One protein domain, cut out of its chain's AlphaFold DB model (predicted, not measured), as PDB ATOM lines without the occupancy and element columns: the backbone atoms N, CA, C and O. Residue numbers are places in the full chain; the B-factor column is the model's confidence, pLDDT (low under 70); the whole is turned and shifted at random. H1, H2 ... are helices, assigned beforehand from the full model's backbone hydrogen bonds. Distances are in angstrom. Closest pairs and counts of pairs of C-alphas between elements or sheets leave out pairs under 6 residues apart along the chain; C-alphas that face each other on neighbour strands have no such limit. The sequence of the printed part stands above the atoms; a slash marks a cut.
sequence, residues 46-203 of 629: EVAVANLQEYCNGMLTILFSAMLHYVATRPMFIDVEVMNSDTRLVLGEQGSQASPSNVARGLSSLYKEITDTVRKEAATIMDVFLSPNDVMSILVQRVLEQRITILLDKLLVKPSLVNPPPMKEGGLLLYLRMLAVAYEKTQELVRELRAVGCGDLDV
ATOM      1  N   GLU A  46     126.554 109.627 174.417       40.53
ATOM      2  CA  GLU A  46     127.538 110.545 175.012       40.53
ATOM      3  C   GLU A  46     128.872 109.843 175.313       40.53
ATOM      4  O   GLU A  46     129.923 110.362 174.945       40.53
ATOM      5  N   VAL A  47     128.845 108.633 175.890       45.25
ATOM      6  CA  VAL A  47     130.060 107.823 176.114       45.25
ATOM      7  C   VAL A  47     130.706 107.401 174.790       45.25
ATOM      8  O   VAL A  47     131.923 107.488 174.647       45.25
ATOM      9  N   ALA A  48     129.919 107.000 173.786       39.91
ATOM     10  CA  ALA A  48     130.458 106.663 172.467       39.91
ATOM     11  C   ALA A  48     131.131 107.870 171.783       39.91
ATOM     12  O   ALA A  48     132.194 107.716 171.182       39.91
ATOM     13  N   VAL A  49     130.546 109.068 171.903       40.91
ATOM     14  CA  VAL A  49     131.125 110.322 171.394       40.91
ATOM     15  C   VAL A  49     132.393 110.699 172.160       40.91
ATOM     16  O   VAL A  49     133.375 111.059 171.517       40.91
ATOM     17  N   ALA A  50     132.422 110.565 173.489       39.94
ATOM     18  CA  ALA A  50     133.620 110.819 174.292       39.94
ATOM     19  C   ALA A  50     134.785 109.898 173.886       39.94
ATOM     20  O   ALA A  50     135.871 110.384 173.579       39.94
ATOM     21  N   ASN A  51     134.535 108.590 173.766       40.06
ATOM     22  CA  ASN A  51     135.547 107.616 173.346       40.06
ATOM     23  C   ASN A  51     136.039 107.876 171.907       40.06
ATOM     24  O   ASN A  51     137.219 107.705 171.608       40.06
ATOM     25  N   LEU A  52     135.152 108.320 171.004       39.44
ATOM     26  CA  LEU A  52     135.528 108.743 169.649       39.44
ATOM     27  C   LEU A  52     136.363 110.031 169.653       39.44
ATOM     28  O   LEU A  52     137.325 110.119 168.891       39.44
ATOM     29  N   GLN A  53     136.031 111.004 170.505       39.47
ATOM     30  CA  GLN A  53     136.785 112.248 170.676       39.47
ATOM     31  C   GLN A  53     138.199 111.954 171.200       39.47
ATOM     32  O   GLN A  53     139.178 112.441 170.639       39.47
ATOM     33  N   GLU A  54     138.318 111.107 172.224       39.97
ATOM     34  CA  GLU A  54     139.592 110.682 172.810       39.97
ATOM     35  C   GLU A  54     140.451 109.899 171.805       39.97
ATOM     36  O   GLU A  54     141.630 110.207 171.629       39.97
ATOM     37  N   TYR A  55     139.852 108.970 171.050       39.41
ATOM     38  CA  TYR A  55     140.537 108.250 169.972       39.41
ATOM     39  C   TYR A  55     141.018 109.186 168.846       39.41
ATOM     40  O   TYR A  55     142.143 109.042 168.363       39.41
ATOM     41  N   CYS A  56     140.214 110.185 168.454       38.59
ATOM     42  CA  CYS A  56     140.636 111.209 167.490       38.59
ATOM     43  C   CYS A  56     141.789 112.067 168.032       38.59
ATOM     44  O   CYS A  56     142.753 112.314 167.310       38.59
ATOM     45  N   ASN A  57     141.728 112.482 169.301       39.47
ATOM     46  CA  ASN A  57     142.772 113.280 169.949       39.47
ATOM     47  C   ASN A  57     144.092 112.501 170.084       39.47
ATOM     48  O   ASN A  57     145.164 113.042 169.799       39.47
ATOM     49  N   GLY A  58     144.029 111.220 170.457       38.84
ATOM     50  CA  GLY A  58     145.188 110.326 170.477       38.84
ATOM     51  C   GLY A  58     145.803 110.149 169.086       38.84
ATOM     52  O   GLY A  58     147.015 110.276 168.927       38.84
ATOM     53  N   MET A  59     144.976 109.953 168.054       42.56
ATOM     54  CA  MET A  59     145.434 109.851 166.665       42.56
ATOM     55  C   MET A  59     146.092 111.148 166.164       42.56
ATOM     56  O   MET A  59     147.146 111.086 165.535       42.56
ATOM     57  N   LEU A  60     145.525 112.317 166.484       45.25
ATOM     58  CA  LEU A  60     146.123 113.623 166.176       45.25
ATOM     59  C   LEU A  60     147.469 113.818 166.887       45.25
ATOM     60  O   LEU A  60     148.425 114.281 166.269       45.25
ATOM     61  N   THR A  61     147.572 113.402 168.151       46.22
ATOM     62  CA  THR A  61     148.817 113.462 168.934       46.22
ATOM     63  C   THR A  61     149.903 112.568 168.324       46.22
ATOM     64  O   THR A  61     151.049 112.993 168.192       46.22
ATOM     65  N   ILE A  62     149.544 111.357 167.883       48.34
ATOM     66  CA  ILE A  62     150.453 110.426 167.192       48.34
ATOM     67  C   ILE A  62     150.909 110.998 165.842       48.34
ATOM     68  O   ILE A  62     152.099 110.949 165.534       48.34
ATOM     69  N   LEU A  63     150.000 111.581 165.053       48.72
ATOM     70  CA  LEU A  63     150.337 112.220 163.775       48.72
ATOM     71  C   LEU A  63     151.293 113.406 163.971       48.72
ATOM     72  O   LEU A  63     152.331 113.461 163.317       48.72
ATOM     73  N   PHE A  64     151.003 114.304 164.916       51.00
ATOM     74  CA  PHE A  64     151.863 115.449 165.229       51.00
ATOM     75  C   PHE A  64     153.239 115.018 165.765       51.00
ATOM     76  O   PHE A  64     154.270 115.554 165.358       51.00
ATOM     77  N   SER A  65     153.282 113.982 166.611       52.97
ATOM     78  CA  SER A  65     154.532 113.370 167.077       52.97
ATOM     79  C   SER A  65     155.356 112.792 165.918       52.97
ATOM     80  O   SER A  65     156.561 113.032 165.851       52.97
ATOM     81  N   ALA A  66     154.719 112.114 164.957       55.34
ATOM     82  CA  ALA A  66     155.387 111.591 163.767       55.34
ATOM     83  C   ALA A  66     155.944 112.703 162.856       55.34
ATOM     84  O   ALA A  66     157.043 112.556 162.325       55.34
ATOM     85  N   MET A  67     155.239 113.833 162.716       68.94
ATOM     86  CA  MET A  67     155.719 115.014 161.979       68.94
ATOM     87  C   MET A  67     156.956 115.633 162.647       68.94
ATOM     88  O   MET A  67     157.979 115.840 161.993       68.94
ATOM     89  N   LEU A  68     156.898 115.861 163.966       62.78
ATOM     90  CA  LEU A  68     158.035 116.360 164.748       62.78
ATOM     91  C   LEU A  68     159.238 115.409 164.668       62.78
ATOM     92  O   LEU A  68     160.364 115.866 164.473       62.78
ATOM     93  N   HIS A  69     159.010 114.099 164.771       69.25
ATOM     94  CA  HIS A  69     160.055 113.081 164.664       69.25
ATOM     95  C   HIS A  69     160.664 113.019 163.254       69.25
ATOM     96  O   HIS A  69     161.882 112.918 163.118       69.25
ATOM     97  N   TYR A  70     159.855 113.136 162.194       75.81
ATOM     98  CA  TYR A  70     160.339 113.186 160.809       75.81
ATOM     99  C   TYR A  70     161.293 114.364 160.584       75.81
ATOM    100  O   TYR A  70     162.391 114.174 160.054       75.81
ATOM    101  N   VAL A  71     160.907 115.566 161.031       78.50
ATOM    102  CA  VAL A  71     161.755 116.762 160.921       78.50
ATOM    103  C   VAL A  71     162.984 116.644 161.827       78.50
ATOM    104  O   VAL A  71     164.088 116.962 161.397       78.50
ATOM    105  N   ALA A  72     162.839 116.134 163.053       74.12
ATOM    106  CA  ALA A  72     163.961 115.945 163.971       74.12
ATOM    107  C   ALA A  72     165.007 114.932 163.475       74.12
ATOM    108  O   ALA A  72     166.168 115.059 163.844       74.12
ATOM    109  N   THR A  73     164.613 113.961 162.645       76.75
ATOM    110  CA  THR A  73     165.494 112.908 162.102       76.75
ATOM    111  C   THR A  73     166.141 113.246 160.756       76.75
ATOM    112  O   THR A  73     166.824 112.401 160.180       76.75
ATOM    113  N   ARG A  74     165.969 114.468 160.231       80.69
ATOM    114  CA  ARG A  74     166.676 114.896 159.011       80.69
ATOM    115  C   ARG A  74     168.183 115.038 159.292       80.69
ATOM    116  O   ARG A  74     168.531 115.717 160.261       80.69
ATOM    117  N   PRO A  75     169.086 114.520 158.431       74.12
ATOM    118  CA  PRO A  75     170.535 114.653 158.623       74.12
ATOM    119  C   PRO A  75     171.002 116.099 158.852       74.12
ATOM    120  O   PRO A  75     171.837 116.335 159.717       74.12
ATOM    121  N   MET A  76     170.368 117.074 158.187       76.31
ATOM    122  CA  MET A  76     170.666 118.514 158.302       76.31
ATOM    123  C   MET A  76     170.512 119.132 159.713       76.31
ATOM    124  O   MET A  76     170.829 120.308 159.882       76.31
ATOM    125  N   PHE A  77     170.003 118.386 160.705       75.75
ATOM    126  CA  PHE A  77     169.890 118.819 162.109       75.75
ATOM    127  C   PHE A  77     170.585 117.891 163.119       75.75
ATOM    128  O   PHE A  77     170.607 118.210 164.307       75.75
ATOM    129  N   ILE A  78     171.086 116.733 162.678       70.62
ATOM    130  CA  ILE A  78     171.752 115.735 163.534       70.62
ATOM    131  C   ILE A  78     173.249 115.681 163.232       70.62
ATOM    132  O   ILE A  78     174.054 115.459 164.135       70.62
ATOM    133  N   ASP A  79     173.624 115.864 161.968       73.81
ATOM    134  CA  ASP A  79     174.987 115.652 161.513       73.81
ATOM    135  C   ASP A  79     175.901 116.828 161.899       73.81
ATOM    136  O   ASP A  79     175.834 117.941 161.364       73.81
ATOM    137  N   VAL A  80     176.780 116.557 162.864       70.94
ATOM    138  CA  VAL A  80     177.781 117.503 163.364       70.94
ATOM    139  C   VAL A  80     178.850 117.793 162.303       70.94
ATOM    140  O   VAL A  80     179.425 118.882 162.309       70.94
ATOM    141  N   GLU A  81     179.104 116.881 161.358       74.56
ATOM    142  CA  GLU A  81     180.003 117.149 160.234       74.56
ATOM    143  C   GLU A  81     179.392 118.167 159.271       74.56
ATOM    144  O   GLU A  81     180.111 119.079 158.859       74.56
ATOM    145  N   VAL A  82     178.076 118.102 159.022       77.00
ATOM    146  CA  VAL A  82     177.332 119.103 158.227       77.00
ATOM    147  C   VAL A  82     177.393 120.482 158.891       77.00
ATOM    148  O   VAL A  82     177.813 121.458 158.272       77.00
ATOM    149  N   MET A  83     177.093 120.584 160.188       74.06
ATOM    150  CA  MET A  83     177.193 121.866 160.912       74.06
ATOM    151  C   MET A  83     178.631 122.428 160.937       74.06
ATOM    152  O   MET A  83     178.847 123.647 160.981       74.06
ATOM    153  N   ASN A  84     179.639 121.554 160.882       78.00
ATOM    154  CA  ASN A  84     181.042 121.943 160.774       78.00
ATOM    155  C   ASN A  84     181.488 122.223 159.327       78.00
ATOM    156  O   ASN A  84     182.434 122.989 159.143       78.00
ATOM    157  N   SER A  85     180.850 121.666 158.291       80.00
ATOM    158  CA  SER A  85     181.047 122.113 156.905       80.00
ATOM    159  C   SER A  85     180.408 123.476 156.668       80.00
ATOM    160  O   SER A  85     181.077 124.325 156.095       80.00
ATOM    161  N   ASP A  86     179.216 123.749 157.209       84.62
ATOM    162  CA  ASP A  86     178.574 125.075 157.163       84.62
ATOM    163  C   ASP A  86     179.505 126.153 157.729       84.62
ATOM    164  O   ASP A  86     179.767 127.183 157.110       84.62
ATOM    165  N   THR A  87     180.069 125.864 158.908       83.12
ATOM    166  CA  THR A  87     181.003 126.759 159.597       83.12
ATOM    167  C   THR A  87     182.262 127.007 158.750       83.12
ATOM    168  O   THR A  87     182.664 128.156 158.581       83.12
ATOM    169  N   ARG A  88     182.859 125.955 158.164       82.31
ATOM    170  CA  ARG A  88     184.058 126.057 157.303       82.31
ATOM    171  C   ARG A  88     183.783 126.743 155.958       82.31
ATOM    172  O   ARG A  88     184.628 127.491 155.479       82.31
ATOM    173  N   LEU A  89     182.609 126.532 155.365       85.00
ATOM    174  CA  LEU A  89     182.204 127.110 154.077       85.00
ATOM    175  C   LEU A  89     182.016 128.635 154.152       85.00
ATOM    176  O   LEU A  89     182.216 129.329 153.156       85.00
ATOM    177  N   VAL A  90     181.634 129.150 155.324       82.56
ATOM    178  CA  VAL A  90     181.316 130.572 155.538       82.56
ATOM    179  C   VAL A  90     182.451 131.340 156.217       82.56
ATOM    180  O   VAL A  90     182.715 132.478 155.832       82.56
ATOM    181  N   LEU A  91     183.134 130.736 157.197       79.00
ATOM    182  CA  LEU A  91     184.215 131.385 157.955       79.00
ATOM    183  C   LEU A  91     185.624 131.035 157.442       79.00
ATOM    184  O   LEU A  91     186.575 131.745 157.760       79.00
ATOM    185  N   GLY A  92     185.766 129.983 156.630       72.00
ATOM    186  CA  GLY A  92     187.054 129.466 156.160       72.00
ATOM    187  C   GLY A  92     187.718 128.488 157.136       72.00
ATOM    188  O   GLY A  92     187.102 127.992 158.083       72.00
ATOM    189  N   GLU A  93     188.994 128.187 156.888       67.31
ATOM    190  CA  GLU A  93     189.826 127.403 157.808       67.31
ATOM    191  C   GLU A  93     190.399 128.270 158.941       67.31
ATOM    192  O   GLU A  93     190.538 129.492 158.817       67.31
ATOM    193  N   GLN A  94     190.722 127.630 160.070       51.53
ATOM    194  CA  GLN A  94     191.134 128.318 161.296       51.53
ATOM    195  C   GLN A  94     192.387 129.178 161.071       51.53
ATOM    196  O   GLN A  94     193.445 128.667 160.716       51.53
ATOM    197  N   GLY A  95     192.263 130.487 161.315       53.12
ATOM    198  CA  GLY A  95     193.358 131.461 161.212       53.12
ATOM    199  C   GLY A  95     193.212 132.491 160.086       53.12
ATOM    200  O   GLY A  95     193.935 133.485 160.093       53.12
ATOM    201  N   SER A  96     192.270 132.320 159.151       58.00
ATOM    202  CA  SER A  96     191.963 133.357 158.151       58.00
ATOM    203  C   SER A  96     190.983 134.405 158.690       58.00
ATOM    204  O   SER A  96     189.921 134.062 159.203       58.00
ATOM    205  N   GLN A  97     191.300 135.694 158.520       61.19
ATOM    206  CA  GLN A  97     190.355 136.795 158.757       61.19
ATOM    207  C   GLN A  97     189.189 136.719 157.752       61.19
ATOM    208  O   GLN A  97     189.393 136.766 156.534       61.19
ATOM    209  N   ALA A  98     187.959 136.590 158.256       66.56
ATOM    210  CA  ALA A  98     186.767 136.360 157.441       66.56
ATOM    211  C   ALA A  98     186.300 137.654 156.745       66.56
ATOM    212  O   ALA A  98     185.549 138.454 157.300       66.56
ATOM    213  N   SER A  99     186.741 137.873 155.502       80.19
ATOM    214  CA  SER A  99     186.340 139.059 154.738       80.19
ATOM    215  C   SER A  99     184.840 139.039 154.375       80.19
ATOM    216  O   SER A  99     184.308 137.975 154.036       80.19
ATOM    217  N   PRO A 100     184.146 140.197 154.337       80.38
ATOM    218  CA  PRO A 100     182.723 140.250 153.986       80.38
ATOM    219  C   PRO A 100     182.386 139.630 152.619       80.38
ATOM    220  O   PRO A 100     181.315 139.055 152.454       80.38
ATOM    221  N   SER A 101     183.305 139.678 151.647       82.56
ATOM    222  CA  SER A 101     183.130 139.076 150.315       82.56
ATOM    223  C   SER A 101     183.378 137.561 150.269       82.56
ATOM    224  O   SER A 101     182.872 136.889 149.366       82.56
ATOM    225  N   ASN A 102     184.122 137.000 151.228       84.31
ATOM    226  CA  ASN A 102     184.189 135.554 151.446       84.31
ATOM    227  C   ASN A 102     182.919 135.069 152.159       84.31
ATOM    228  O   ASN A 102     182.267 134.154 151.661       84.31
ATOM    229  N   VAL A 103     182.514 135.751 153.238       87.00
ATOM    230  CA  VAL A 103     181.282 135.463 153.993       87.00
ATOM    231  C   VAL A 103     180.049 135.510 153.085       87.00
ATOM    232  O   VAL A 103     179.280 134.554 153.061       87.00
ATOM    233  N   ALA A 104     179.885 136.559 152.268       86.00
ATOM    234  CA  ALA A 104     178.759 136.684 151.337       86.00
ATOM    235  C   ALA A 104     178.667 135.500 150.361       86.00
ATOM    236  O   ALA A 104     177.577 134.992 150.096       86.00
ATOM    237  N   ARG A 105     179.813 135.027 149.848       87.69
ATOM    238  CA  ARG A 105     179.893 133.875 148.937       87.69
ATOM    239  C   ARG A 105     179.562 132.567 149.655       87.69
ATOM    240  O   ARG A 105     178.794 131.770 149.124       87.69
ATOM    241  N   GLY A 106     180.115 132.361 150.849       88.38
ATOM    242  CA  GLY A 106     179.853 131.184 151.676       88.38
ATOM    243  C   GLY A 106     178.382 131.077 152.071       88.38
ATOM    244  O   GLY A 106     177.770 130.034 151.850       88.38
ATOM    245  N   LEU A 107     177.790 132.172 152.566       90.06
ATOM    246  CA  LEU A 107     176.363 132.248 152.893       90.06
ATOM    247  C   LEU A 107     175.495 131.971 151.664       90.06
ATOM    248  O   LEU A 107     174.581 131.163 151.751       90.06
ATOM    249  N   SER A 108     175.808 132.566 150.506       90.12
ATOM    250  CA  SER A 108     175.051 132.320 149.266       90.12
ATOM    251  C   SER A 108     175.097 130.844 148.839       90.12
ATOM    252  O   SER A 108     174.080 130.286 148.431       90.12
ATOM    253  N   SER A 109     176.255 130.185 148.969       91.69
ATOM    254  CA  SER A 109     176.407 128.752 148.677       91.69
ATOM    255  C   SER A 109     175.636 127.868 149.662       91.69
ATOM    256  O   SER A 109     174.906 126.975 149.238       91.69
ATOM    257  N   LEU A 110     175.759 128.136 150.967       90.94
ATOM    258  CA  LEU A 110     175.073 127.385 152.019       90.94
ATOM    259  C   LEU A 110     173.552 127.561 151.953       90.94
ATOM    260  O   LEU A 110     172.805 126.595 152.066       90.94
ATOM    261  N   TYR A 111     173.077 128.788 151.767       93.00
ATOM    262  CA  TYR A 111     171.649 129.077 151.702       93.00
ATOM    263  C   TYR A 111     171.012 128.434 150.470       93.00
ATOM    264  O   TYR A 111     169.948 127.837 150.601       93.00
ATOM    265  N   LYS A 112     171.714 128.397 149.331       90.69
ATOM    266  CA  LYS A 112     171.291 127.594 148.181       90.69
ATOM    267  C   LYS A 112     171.225 126.094 148.499       90.69
ATOM    268  O   LYS A 112     170.246 125.448 148.135       90.69
ATOM    269  N   GLU A 113     172.220 125.529 149.188       90.50
ATOM    270  CA  GLU A 113     172.197 124.118 149.614       90.50
ATOM    271  C   GLU A 113     171.011 123.821 150.551       90.50
ATOM    272  O   GLU A 113     170.325 122.807 150.394       90.50
ATOM    273  N   ILE A 114     170.717 124.735 151.480       89.62
ATOM    274  CA  ILE A 114     169.548 124.674 152.362       89.62
ATOM    275  C   ILE A 114     168.254 124.718 151.538       89.62
ATOM    276  O   ILE A 114     167.431 123.817 151.693       89.62
ATOM    277  N   THR A 115     168.082 125.677 150.619       89.00
ATOM    278  CA  THR A 115     166.910 125.752 149.727       89.00
ATOM    279  C   THR A 115     166.759 124.474 148.893       89.00
ATOM    280  O   THR A 115     165.665 123.915 148.803       89.00
ATOM    281  N   ASP A 116     167.846 123.968 148.304       87.88
ATOM    282  CA  ASP A 116     167.848 122.754 147.481       87.88
ATOM    283  C   ASP A 116     167.528 121.493 148.301       87.88
ATOM    284  O   ASP A 116     166.893 120.567 147.790       87.88
ATOM    285  N   THR A 117     167.914 121.453 149.578       88.19
ATOM    286  CA  THR A 117     167.597 120.350 150.499       88.19
ATOM    287  C   THR A 117     166.152 120.431 150.993       88.19
ATOM    288  O   THR A 117     165.434 119.433 150.934       88.19
ATOM    289  N   VAL A 118     165.673 121.622 151.370       88.44
ATOM    290  CA  VAL A 118     164.261 121.863 151.716       88.44
ATOM    291  C   VAL A 118     163.346 121.538 150.533       88.44
ATOM    292  O   VAL A 118     162.287 120.957 150.742       88.44
ATOM    293  N   ARG A 119     163.754 121.806 149.282       85.31
ATOM    294  CA  ARG A 119     162.970 121.450 148.084       85.31
ATOM    295  C   ARG A 119     162.865 119.933 147.853       85.31
ATOM    296  O   ARG A 119     161.824 119.469 147.397       85.31
ATOM    297  N   LYS A 120     163.904 119.153 148.187       86.06
ATOM    298  CA  LYS A 120     163.865 117.672 148.143       86.06
ATOM    299  C   LYS A 120     162.949 117.103 149.230       86.06
ATOM    300  O   LYS A 120     162.135 116.221 148.961       86.06
ATOM    301  N   GLU A 121     163.059 117.638 150.445       85.56
ATOM    302  CA  GLU A 121     162.177 117.274 151.557       85.56
ATOM    303  C   GLU A 121     160.722 117.660 151.275       85.56
ATOM    304  O   GLU A 121     159.836 116.855 151.532       85.56
ATOM    305  N   ALA A 122     160.463 118.821 150.664       83.56
ATOM    306  CA  ALA A 122     159.118 119.272 150.306       83.56
ATOM    307  C   ALA A 122     158.373 118.268 149.415       83.56
ATOM    308  O   ALA A 122     157.218 117.961 149.695       83.56
ATOM    309  N   ALA A 123     159.034 117.705 148.396       81.62
ATOM    310  CA  ALA A 123     158.440 116.666 147.552       81.62
ATOM    311  C   ALA A 123     158.060 115.418 148.374       81.62
ATOM    312  O   ALA A 123     156.917 114.970 148.336       81.62
ATOM    313  N   THR A 124     158.984 114.928 149.207       81.19
ATOM    314  CA  THR A 124     158.733 113.774 150.092       81.19
ATOM    315  C   THR A 124     157.605 114.058 151.093       81.19
ATOM    316  O   THR A 124     156.772 113.197 151.362       81.19
ATOM    317  N   ILE A 125     157.541 115.277 151.628       78.75
ATOM    318  CA  ILE A 125     156.521 115.704 152.587       78.75
ATOM    319  C   ILE A 125     155.135 115.787 151.924       78.75
ATOM    320  O   ILE A 125     154.153 115.357 152.530       78.75
ATOM    321  N   MET A 126     155.053 116.284 150.684       76.88
ATOM    322  CA  MET A 126     153.811 116.345 149.902       76.88
ATOM    323  C   MET A 126     153.262 114.959 149.537       76.88
ATOM    324  O   MET A 126     152.045 114.782 149.550       76.88
ATOM    325  N   ASP A 127     154.132 113.983 149.269       72.88
ATOM    326  CA  ASP A 127     153.727 112.612 148.925       72.88
ATOM    327  C   ASP A 127     153.348 111.754 150.153       72.88
ATOM    328  O   ASP A 127     152.551 110.820 150.035       72.88
ATOM    329  N   VAL A 128     153.914 112.043 151.336       74.31
ATOM    330  CA  VAL A 128     153.803 111.175 152.530       74.31
ATOM    331  C   VAL A 128     152.812 111.682 153.589       74.31
ATOM    332  O   VAL A 128     152.187 110.862 154.267       74.31
ATOM    333  N   PHE A 129     152.645 112.998 153.771       68.06
ATOM    334  CA  PHE A 129     151.886 113.550 154.906       68.06
ATOM    335  C   PHE A 129     150.484 114.051 154.538       68.06
ATOM    336  O   PHE A 129     150.254 114.645 153.491       68.06
ATOM    337  N   LEU A 130     149.533 113.867 155.463       62.59
ATOM    338  CA  LEU A 130     148.139 114.312 155.300       62.59
ATOM    339  C   LEU A 130     147.959 115.838 155.397       62.59
ATOM    340  O   LEU A 130     146.965 116.360 154.894       62.59
ATOM    341  N   SER A 131     148.902 116.548 156.023       61.31
ATOM    342  CA  SER A 131     148.958 118.015 156.052       61.31
ATOM    343  C   SER A 131     150.392 118.522 155.801       61.31
ATOM    344  O   SER A 131     151.101 118.903 156.733       61.31
ATOM    345  N   PRO A 132     150.849 118.536 154.531       65.69
ATOM    346  CA  PRO A 132     152.217 118.920 154.166       65.69
ATOM    347  C   PRO A 132     152.647 120.290 154.711       65.69
ATOM    348  O   PRO A 132     153.773 120.433 155.182       65.69
ATOM    349  N   ASN A 133     151.745 121.279 154.706       71.50
ATOM    350  CA  ASN A 133     152.033 122.650 155.142       71.50
ATOM    351  C   ASN A 133     152.491 122.729 156.610       71.50
ATOM    352  O   ASN A 133     153.410 123.489 156.909       71.50
ATOM    353  N   ASP A 134     151.917 121.920 157.508       66.19
ATOM    354  CA  ASP A 134     152.292 121.908 158.931       66.19
ATOM    355  C   ASP A 134     153.735 121.406 159.099       66.19
ATOM    356  O   ASP A 134     154.548 121.997 159.811       66.19
ATOM    357  N   VAL A 135     154.083 120.336 158.377       69.50
ATOM    358  CA  VAL A 135     155.425 119.735 158.396       69.50
ATOM    359  C   VAL A 135     156.452 120.669 157.756       69.50
ATOM    360  O   VAL A 135     157.556 120.807 158.280       69.50
ATOM    361  N   MET A 136     156.081 121.368 156.677       79.25
ATOM    362  CA  MET A 136     156.915 122.408 156.066       79.25
ATOM    363  C   MET A 136     157.129 123.604 157.003       79.25
ATOM    364  O   MET A 136     158.245 124.120 157.060       79.25
ATOM    365  N   SER A 137     156.119 124.005 157.785       73.25
ATOM    366  CA  SER A 137     156.268 125.033 158.825       73.25
ATOM    367  C   SER A 137     157.308 124.618 159.863       73.25
ATOM    368  O   SER A 137     158.243 125.367 160.134       73.25
ATOM    369  N   ILE A 138     157.177 123.404 160.409       74.06
ATOM    370  CA  ILE A 138     158.088 122.852 161.424       74.06
ATOM    371  C   ILE A 138     159.511 122.704 160.856       74.06
ATOM    372  O   ILE A 138     160.486 123.030 161.536       74.06
ATOM    373  N   LEU A 139     159.648 122.258 159.602       80.62
ATOM    374  CA  LEU A 139     160.932 122.135 158.907       80.62
ATOM    375  C   LEU A 139     161.625 123.493 158.750       80.62
ATOM    376  O   LEU A 139     162.779 123.638 159.149       80.62
ATOM    377  N   VAL A 140     160.933 124.491 158.193       83.69
ATOM    378  CA  VAL A 140     161.519 125.812 157.917       83.69
ATOM    379  C   VAL A 140     161.793 126.596 159.200       83.69
ATOM    380  O   VAL A 140     162.848 127.223 159.312       83.69
ATOM    381  N   GLN A 141     160.909 126.500 160.199       77.88
ATOM    382  CA  GLN A 141     161.162 127.045 161.530       77.88
ATOM    383  C   GLN A 141     162.460 126.471 162.110       77.88
ATOM    384  O   GLN A 141     163.325 127.229 162.539       77.88
ATOM    385  N   ARG A 142     162.659 125.148 162.034       82.19
ATOM    386  CA  ARG A 142     163.872 124.491 162.543       82.19
ATOM    387  C   ARG A 142     165.138 124.826 161.743       82.19
ATOM    388  O   ARG A 142     166.210 124.932 162.335       82.19
ATOM    389  N   VAL A 143     165.033 125.029 160.426       86.38
ATOM    390  CA  VAL A 143     166.138 125.538 159.585       86.38
ATOM    391  C   VAL A 143     166.624 126.899 160.089       86.38
ATOM    392  O   VAL A 143     167.829 127.076 160.274       86.38
ATOM    393  N   LEU A 144     165.701 127.825 160.363       83.75
ATOM    394  CA  LEU A 144     166.027 129.151 160.889       83.75
ATOM    395  C   LEU A 144     166.539 129.074 162.334       83.75
ATOM    396  O   LEU A 144     167.666 129.485 162.598       83.75
ATOM    397  N   GLU A 145     165.767 128.479 163.244       80.00
ATOM    398  CA  GLU A 145     166.069 128.436 164.681       80.00
ATOM    399  C   GLU A 145     167.328 127.637 165.043       80.00
ATOM    400  O   GLU A 145     167.970 127.968 166.041       80.00
ATOM    401  N   GLN A 146     167.694 126.600 164.277       80.44
ATOM    402  CA  GLN A 146     168.841 125.737 164.588       80.44
ATOM    403  C   GLN A 146     170.005 125.933 163.611       80.44
ATOM    404  O   GLN A 146     171.037 126.470 164.013       80.44
ATOM    405  N   ARG A 147     169.866 125.521 162.340       83.31
ATOM    406  CA  ARG A 147     170.996 125.503 161.386       83.31
ATOM    407  C   ARG A 147     171.527 126.918 161.115       83.31
ATOM    408  O   ARG A 147     172.737 127.119 161.094       83.31
ATOM    409  N   ILE A 148     170.637 127.904 160.983       87.56
ATOM    410  CA  ILE A 148     171.016 129.294 160.690       87.56
ATOM    411  C   ILE A 148     171.423 130.053 161.958       87.56
ATOM    412  O   ILE A 148     172.499 130.648 161.949       87.56
ATOM    413  N   THR A 149     170.668 129.979 163.066       84.81
ATOM    414  CA  THR A 149     171.082 130.608 164.343       84.81
ATOM    415  C   THR A 149     172.485 130.182 164.769       84.81
ATOM    416  O   THR A 149     173.294 131.028 165.120       84.81
ATOM    417  N   ILE A 150     172.820 128.886 164.708       84.25
ATOM    418  CA  ILE A 150     174.124 128.383 165.182       84.25
ATOM    419  C   ILE A 150     175.287 128.856 164.293       84.25
ATOM    420  O   ILE A 150     176.427 128.926 164.754       84.25
ATOM    421  N   LEU A 151     175.019 129.217 163.037       85.56
ATOM    422  CA  LEU A 151     175.995 129.880 162.179       85.56
ATOM    423  C   LEU A 151     176.080 131.385 162.471       85.56
ATOM    424  O   LEU A 151     177.185 131.919 162.560       85.56
ATOM    425  N   LEU A 152     174.944 132.067 162.638       86.38
ATOM    426  CA  LEU A 152     174.902 133.506 162.919       86.38
ATOM    427  C   LEU A 152     175.496 133.844 164.299       86.38
ATOM    428  O   LEU A 152     176.312 134.758 164.370       86.38
ATOM    429  N   ASP A 153     175.224 133.047 165.341       86.19
ATOM    430  CA  ASP A 153     175.846 133.149 166.676       86.19
ATOM    431  C   ASP A 153     177.393 133.028 166.606       86.19
ATOM    432  O   ASP A 153     178.090 133.574 167.460       86.19
ATOM    433  N   LYS A 154     177.951 132.337 165.592       85.31
ATOM    434  CA  LYS A 154     179.409 132.243 165.340       85.31
ATOM    435  C   LYS A 154     179.951 133.357 164.437       85.31
ATOM    436  O   LYS A 154     181.115 133.722 164.565       85.31
ATOM    437  N   LEU A 155     179.149 133.841 163.489       85.75
ATOM    438  CA  LEU A 155     179.542 134.853 162.504       85.75
ATOM    439  C   LEU A 155     179.480 136.274 163.081       85.75
ATOM    440  O   LEU A 155     180.333 137.102 162.778       85.75
ATOM    441  N   LEU A 156     178.464 136.559 163.894       85.12
ATOM    442  CA  LEU A 156     178.112 137.897 164.375       85.12
ATOM    443  C   LEU A 156     178.492 138.086 165.847       85.12
ATOM    444  O   LEU A 156     177.721 138.625 166.639       85.12
ATOM    445  N   VAL A 157     179.693 137.645 166.231       85.44
ATOM    446  CA  VAL A 157     180.216 137.855 167.589       85.44
ATOM    447  C   VAL A 157     180.267 139.358 167.879       85.44
ATOM    448  O   VAL A 157     180.995 140.101 167.219       85.44
ATOM    449  N   LYS A 158     179.475 139.810 168.859       82.00
ATOM    450  CA  LYS A 158     179.367 141.231 169.211       82.00
ATOM    451  C   LYS A 158     180.709 141.771 169.735       82.00
ATOM    452  O   LYS A 158     181.215 141.239 170.727       82.00
ATOM    453  N   PRO A 159     181.288 142.819 169.123       81.94
ATOM    454  CA  PRO A 159     182.478 143.478 169.650       81.94
ATOM    455  C   PRO A 159     182.135 144.324 170.887       81.94
ATOM    456  O   PRO A 159     180.997 144.743 171.080       81.94
ATOM    457  N   SER A 160     183.124 144.619 171.734       80.62
ATOM    458  CA  SER A 160     182.914 145.521 172.873       80.62
ATOM    459  C   SER A 160     182.914 146.982 172.423       80.62
ATOM    460  O   SER A 160     183.853 147.422 171.769       80.62
ATOM    461  N   LEU A 161     181.920 147.767 172.844       74.69
ATOM    462  CA  LEU A 161     181.939 149.228 172.676       74.69
ATOM    463  C   LEU A 161     182.927 149.930 173.630       74.69
ATOM    464  O   LEU A 161     183.336 151.055 173.363       74.69
ATOM    465  N   VAL A 162     183.317 149.276 174.734       76.69
ATOM    466  CA  VAL A 162     184.247 149.831 175.739       76.69
ATOM    467  C   VAL A 162     185.703 149.600 175.330       76.69
ATOM    468  O   VAL A 162     186.521 150.506 175.437       76.69
ATOM    469  N   ASN A 163     186.005 148.403 174.819       77.44
ATOM    470  CA  ASN A 163     187.311 148.032 174.272       77.44
ATOM    471  C   ASN A 163     187.142 147.611 172.798       77.44
ATOM    472  O   ASN A 163     187.141 146.410 172.506       77.44
ATOM    473  N   PRO A 164     186.918 148.562 171.872       77.00
ATOM    474  CA  PRO A 164     186.594 148.244 170.486       77.00
ATOM    475  C   PRO A 164     187.815 147.732 169.702       77.00
ATOM    476  O   PRO A 164     188.943 148.135 170.001       77.00
ATOM    477  N   PRO A 165     187.624 146.873 168.677       80.25
ATOM    478  CA  PRO A 165     188.735 146.299 167.917       80.25
ATOM    479  C   PRO A 165     189.592 147.376 167.231       80.25
ATOM    480  O   PRO A 165     189.060 148.419 166.829       80.25
ATOM    481  N   PRO A 166     190.906 147.155 167.048       74.94
ATOM    482  CA  PRO A 166     191.774 148.121 166.388       74.94
ATOM    483  C   PRO A 166     191.422 148.245 164.897       74.94
ATOM    484  O   PRO A 166     191.124 147.259 164.225       74.94
ATOM    485  N   MET A 167     191.526 149.453 164.330       70.56
ATOM    486  CA  MET A 167     191.205 149.682 162.909       70.56
ATOM    487  C   MET A 167     192.097 148.895 161.930       70.56
ATOM    488  O   MET A 167     191.667 148.601 160.817       70.56
ATOM    489  N   LYS A 168     193.291 148.460 162.358       67.06
ATOM    490  CA  LYS A 168     194.166 147.549 161.591       67.06
ATOM    491  C   LYS A 168     193.555 146.155 161.368       67.06
ATOM    492  O   LYS A 168     193.949 145.466 160.437       67.06
ATOM    493  N   GLU A 169     192.578 145.771 162.187       68.19
ATOM    494  CA  GLU A 169     191.789 144.535 162.077       68.19
ATOM    495  C   GLU A 169     190.366 144.817 161.541       68.19
ATOM    496  O   GLU A 169     189.495 143.956 161.583       68.19
ATOM    497  N   GLY A 170     190.115 146.030 161.028       66.44
ATOM    498  CA  GLY A 170     188.828 146.463 160.472       66.44
ATOM    499  C   GLY A 170     187.871 147.138 161.467       66.44
ATOM    500  O   GLY A 170     186.837 147.659 161.043       66.44
ATOM    501  N   GLY A 171     188.217 147.180 162.760       79.75
ATOM    502  CA  GLY A 171     187.455 147.879 163.801       79.75
ATOM    503  C   GLY A 171     185.997 147.419 163.951       79.75
ATOM    504  O   GLY A 171     185.598 146.351 163.483       79.75
ATOM    505  N   LEU A 172     185.161 148.264 164.562       75.31
ATOM    506  CA  LEU A 172     183.707 148.046 164.635       75.31
ATOM    507  C   LEU A 172     183.035 148.014 163.244       75.31
ATOM    508  O   LEU A 172     181.983 147.398 163.069       75.31
ATOM    509  N   LEU A 173     183.655 148.636 162.235       70.44
ATOM    510  CA  LEU A 173     183.146 148.695 160.863       70.44
ATOM    511  C   LEU A 173     183.129 147.317 160.174       70.44
ATOM    512  O   LEU A 173     182.260 147.066 159.335       70.44
ATOM    513  N   LEU A 174     184.045 146.407 160.528       78.25
ATOM    514  CA  LEU A 174     184.034 145.029 160.026       78.25
ATOM    515  C   LEU A 174     182.783 144.270 160.498       78.25
ATOM    516  O   LEU A 174     182.091 143.678 159.671       78.25
ATOM    517  N   TYR A 175     182.445 144.368 161.787       82.69
ATOM    518  CA  TYR A 175     181.231 143.774 162.363       82.69
ATOM    519  C   TYR A 175     179.958 144.287 161.671       82.69
ATOM    520  O   TYR A 175     179.126 143.484 161.255       82.69
ATOM    521  N   LEU A 176     179.837 145.601 161.448       73.50
ATOM    522  CA  LEU A 176     178.681 146.184 160.749       73.50
ATOM    523  C   LEU A 176     178.562 145.691 159.296       73.50
ATOM    524  O   LEU A 176     177.463 145.393 158.829       73.50
ATOM    525  N   ARG A 177     179.690 145.537 158.588       76.38
ATOM    526  CA  ARG A 177     179.719 144.965 157.229       76.38
ATOM    527  C   ARG A 177     179.325 143.485 157.213       76.38
ATOM    528  O   ARG A 177     178.599 143.067 156.316       76.38
ATOM    529  N   MET A 178     179.764 142.701 158.199       80.81
ATOM    530  CA  MET A 178     179.372 141.292 158.346       80.81
ATOM    531  C   MET A 178     177.883 141.149 158.694       80.81
ATOM    532  O   MET A 178     177.204 140.311 158.107       80.81
ATOM    533  N   LEU A 179     177.358 142.009 159.574       80.31
ATOM    534  CA  LEU A 179     175.938 142.079 159.935       80.31
ATOM    535  C   LEU A 179     175.054 142.430 158.729       80.31
ATOM    536  O   LEU A 179     174.050 141.758 158.499       80.31
ATOM    537  N   ALA A 180     175.449 143.422 157.925       74.88
ATOM    538  CA  ALA A 180     174.728 143.800 156.709       74.88
ATOM    539  C   ALA A 180     174.670 142.646 155.688       74.88
ATOM    540  O   ALA A 180     173.588 142.300 155.213       74.88
ATOM    541  N   VAL A 181     175.811 141.997 155.419       81.56
ATOM    542  CA  VAL A 181     175.902 140.822 154.531       81.56
ATOM    543  C   VAL A 181     175.058 139.651 155.049       81.56
ATOM    544  O   VAL A 181     174.350 139.008 154.274       81.56
ATOM    545  N   ALA A 182     175.097 139.375 156.355       84.94
ATOM    546  CA  ALA A 182     174.303 138.314 156.966       84.94
ATOM    547  C   ALA A 182     172.793 138.583 156.848       84.94
ATOM    548  O   ALA A 182     172.037 137.679 156.483       84.94
ATOM    549  N   TYR A 183     172.355 139.821 157.099       83.69
ATOM    550  CA  TYR A 183     170.954 140.223 156.964       83.69
ATOM    551  C   TYR A 183     170.476 140.128 155.508       83.69
ATOM    552  O   TYR A 183     169.455 139.493 155.244       83.69
ATOM    553  N   GLU A 184     171.235 140.682 154.555       83.25
ATOM    554  CA  GLU A 184     170.925 140.642 153.118       83.25
ATOM    555  C   GLU A 184     170.749 139.201 152.617       83.25
ATOM    556  O   GLU A 184     169.717 138.864 152.028       83.25
ATOM    557  N   LYS A 185     171.714 138.317 152.905       87.19
ATOM    558  CA  LYS A 185     171.659 136.924 152.441       87.19
ATOM    559  C   LYS A 185     170.600 136.096 153.161       87.19
ATOM    560  O   LYS A 185     169.965 135.255 152.524       87.19
ATOM    561  N   THR A 186     170.309 136.379 154.431       88.00
ATOM    562  CA  THR A 186     169.165 135.743 155.109       88.00
ATOM    563  C   THR A 186     167.839 136.210 154.493       88.00
ATOM    564  O   THR A 186     166.914 135.413 154.346       88.00
ATOM    565  N   GLN A 187     167.751 137.468 154.041       84.44
ATOM    566  CA  GLN A 187     166.578 137.989 153.335       84.44
ATOM    567  C   GLN A 187     166.379 137.335 151.957       84.44
ATOM    568  O   GLN A 187     165.244 137.076 151.559       84.44
ATOM    569  N   GLU A 188     167.462 137.055 151.225       85.69
ATOM    570  CA  GLU A 188     167.420 136.275 149.980       85.69
ATOM    571  C   GLU A 188     166.901 134.854 150.224       85.69
ATOM    572  O   GLU A 188     165.925 134.455 149.588       85.69
ATOM    573  N   LEU A 189     167.447 134.137 151.212       88.12
ATOM    574  CA  LEU A 189     166.967 132.805 151.591       88.12
ATOM    575  C   LEU A 189     165.475 132.804 151.973       88.12
ATOM    576  O   LEU A 189     164.716 131.942 151.537       88.12
ATOM    577  N   VAL A 190     165.022 133.792 152.748       83.69
ATOM    578  CA  VAL A 190     163.606 133.957 153.125       83.69
ATOM    579  C   VAL A 190     162.704 134.149 151.894       83.69
ATOM    580  O   VAL A 190     161.578 133.645 151.871       83.69
ATOM    581  N   ARG A 191     163.183 134.816 150.834       81.25
ATOM    582  CA  ARG A 191     162.467 134.912 149.546       81.25
ATOM    583  C   ARG A 191     162.452 133.572 148.800       81.25
ATOM    584  O   ARG A 191     161.400 133.193 148.285       81.25
ATOM    585  N   GLU A 192     163.569 132.845 148.764       82.44
ATOM    586  CA  GLU A 192     163.644 131.528 148.111       82.44
ATOM    587  C   GLU A 192     162.742 130.485 148.785       82.44
ATOM    588  O   GLU A 192     161.997 129.779 148.104       82.44
ATOM    589  N   LEU A 193     162.743 130.417 150.119       83.00
ATOM    590  CA  LEU A 193     161.919 129.472 150.878       83.00
ATOM    591  C   LEU A 193     160.417 129.714 150.652       83.00
ATOM    592  O   LEU A 193     159.667 128.752 150.480       83.00
ATOM    593  N   ARG A 194     159.971 130.976 150.541       74.38
ATOM    594  CA  ARG A 194     158.596 131.302 150.107       74.38
ATOM    595  C   ARG A 194     158.281 130.710 148.730       74.38
ATOM    596  O   ARG A 194     157.227 130.100 148.558       74.38
ATOM    597  N   ALA A 195     159.200 130.849 147.772       71.88
ATOM    598  CA  ALA A 195     159.039 130.356 146.403       71.88
ATOM    599  C   ALA A 195     159.060 128.816 146.280       71.88
ATOM    600  O   ALA A 195     158.492 128.281 145.332       71.88
ATOM    601  N   VAL A 196     159.645 128.094 147.245       68.75
ATOM    602  CA  VAL A 196     159.603 126.616 147.328       68.75
ATOM    603  C   VAL A 196     158.219 126.077 147.745       68.75
ATOM    604  O   VAL A 196     157.974 124.876 147.657       68.75
ATOM    605  N   GLY A 197     157.284 126.946 148.141       58.31
ATOM    606  CA  GLY A 197     155.930 126.576 148.574       58.31
ATOM    607  C   GLY A 197     155.659 126.857 150.052       58.31
ATOM    608  O   GLY A 197     154.516 126.774 150.491       58.31
ATOM    609  N   CYS A 198     156.667 127.292 150.811       56.78
ATOM    610  CA  CYS A 198     156.523 127.696 152.213       56.78
ATOM    611  C   CYS A 198     155.878 129.093 152.370       56.78
ATOM    612  O   CYS A 198     155.877 129.657 153.459       56.78
ATOM    613  N   GLY A 199     155.353 129.680 151.287       42.62
ATOM    614  CA  GLY A 199     154.769 131.026 151.265       42.62
ATOM    615  C   GLY A 199     153.444 131.185 152.020       42.62
ATOM    616  O   GLY A 199     153.107 132.305 152.393       42.62
ATOM    617  N   ASP A 200     152.722 130.095 152.307       40.88
ATOM    618  CA  ASP A 200     151.492 130.140 153.122       40.88
ATOM    619  C   ASP A 200     151.770 130.503 154.601       40.88
ATOM    620  O   ASP A 200     150.855 130.882 155.325       40.88
ATOM    621  N   LEU A 201     153.039 130.477 155.043       46.28
ATOM    622  CA  LEU A 201     153.460 130.925 156.382       46.28
ATOM    623  C   LEU A 201     153.351 132.447 156.588       46.28
ATOM    624  O   LEU A 201     153.475 132.923 157.713       46.28
ATOM    625  N   ASP A 202     153.120 133.221 155.526       38.69
ATOM    626  CA  ASP A 202     152.847 134.663 155.590       38.69
ATOM    627  C   ASP A 202     151.405 134.999 155.137       38.69
ATOM    628  O   ASP A 202     151.105 136.142 154.783       38.69
ATOM    629  N   VAL A 203     150.497 134.012 155.131       35.56
ATOM    630  CA  VAL A 203     149.098 134.169 154.704       35.56
ATOM    631  C   VAL A 203     148.136 133.980 155.878       35.56
ATOM    632  O   VAL A 203     147.879 132.866 156.329       35.56
TER     633      VAL A 203
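This is residues 46 to 203 of the 629 residues of the protein "Exocyst complex component SEC10" of Hibiscus syriacus (UniProt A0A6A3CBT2). Three long helices, H4, H5 and H6, make a loosely packed up-and-down bundle, with the shorter H3 packed on H4 and H5. The long helix H1 reaches out past one end of this body as an arm, with residues 46 to 62 sticking out; a long loop, residues 156 to 170, lies at the opposite end. The printed part has 158 residues with seven named helices, H1 to H7 in order along the chain, and no named strand; the class is all helix. The whole is loose, with a radius of gyration of the C-alphas of 20.5 A, and spans 77 by 33 by 32 A.

H4, residues 100 to 128, is the longest helix. With residues 118 to 126 alone it touches H5, residues 132 to 155, in a hairpin at a shallow tilt of 21 degrees, opposite ways; the closest C-alphas, those of Met 126 and Pro 132, are 5.2 A apart. H4 also touches H6, residues 171 to 195, at a shallow tilt of 24 degrees, the same way, with C-alphas of Pro 100 and Met 178 closest at 5.6 A. H5 and H6, a hairpin, only just touch, with 3 pairs of C-alphas within 8 A; the closest are those of Leu 155 and Met 178, 7.7 A apart. H3, residues 80 to 91, touches H4 with residues 86 to 91 alone, closest at the C-alphas of Val 90 and Gly 106, 4.2 A. H5 is the hub and touches six helices. Among them is H1, residues 46 to 72, which touches it with residues 67 to 71 alone, at a steep tilt of 38 degrees; the C-alphas of Val 71 and Leu 139 are closest, at 5.8 A. H7, residues 198 to 202, touches H5 too, with C-alphas of Met 136 and Cys 198 closest at 6.6 A. H2, residues 75 to 78, only just touches H5, with 3 pairs of C-alphas within 8 A, those of Phe 77 and Arg 147 closest at 6.8 A. H1 and H3 have every O i to N i+4 pair within hydrogen-bond range; H4 has 24 of 25, H5 16 of 20, H6 20 of 21, and H7 0 of 1 but 2 of 2 O i to N i+3 pairs, while H2 is too short for an O i to N i+4 pair.

From first to last C-alpha, H4 measures 41.0 A, H1 38.4 A, H6 37.6 A and H5 32.7 A. C-alpha 46 of H1 is at (127.538, 110.545, 175.012), C-alpha 100 of H4 at (182.723, 140.250, 153.986).

The C-alphas of Glu 46 and Lys 168, the two farthest apart, are 77.4 A apart. The printed part has no cut. The link from H5 to H6 is long. Mean pLDDT of the printed part is 72.7; 47 residues are under 70, among them 46 to 69 and 196 to 203.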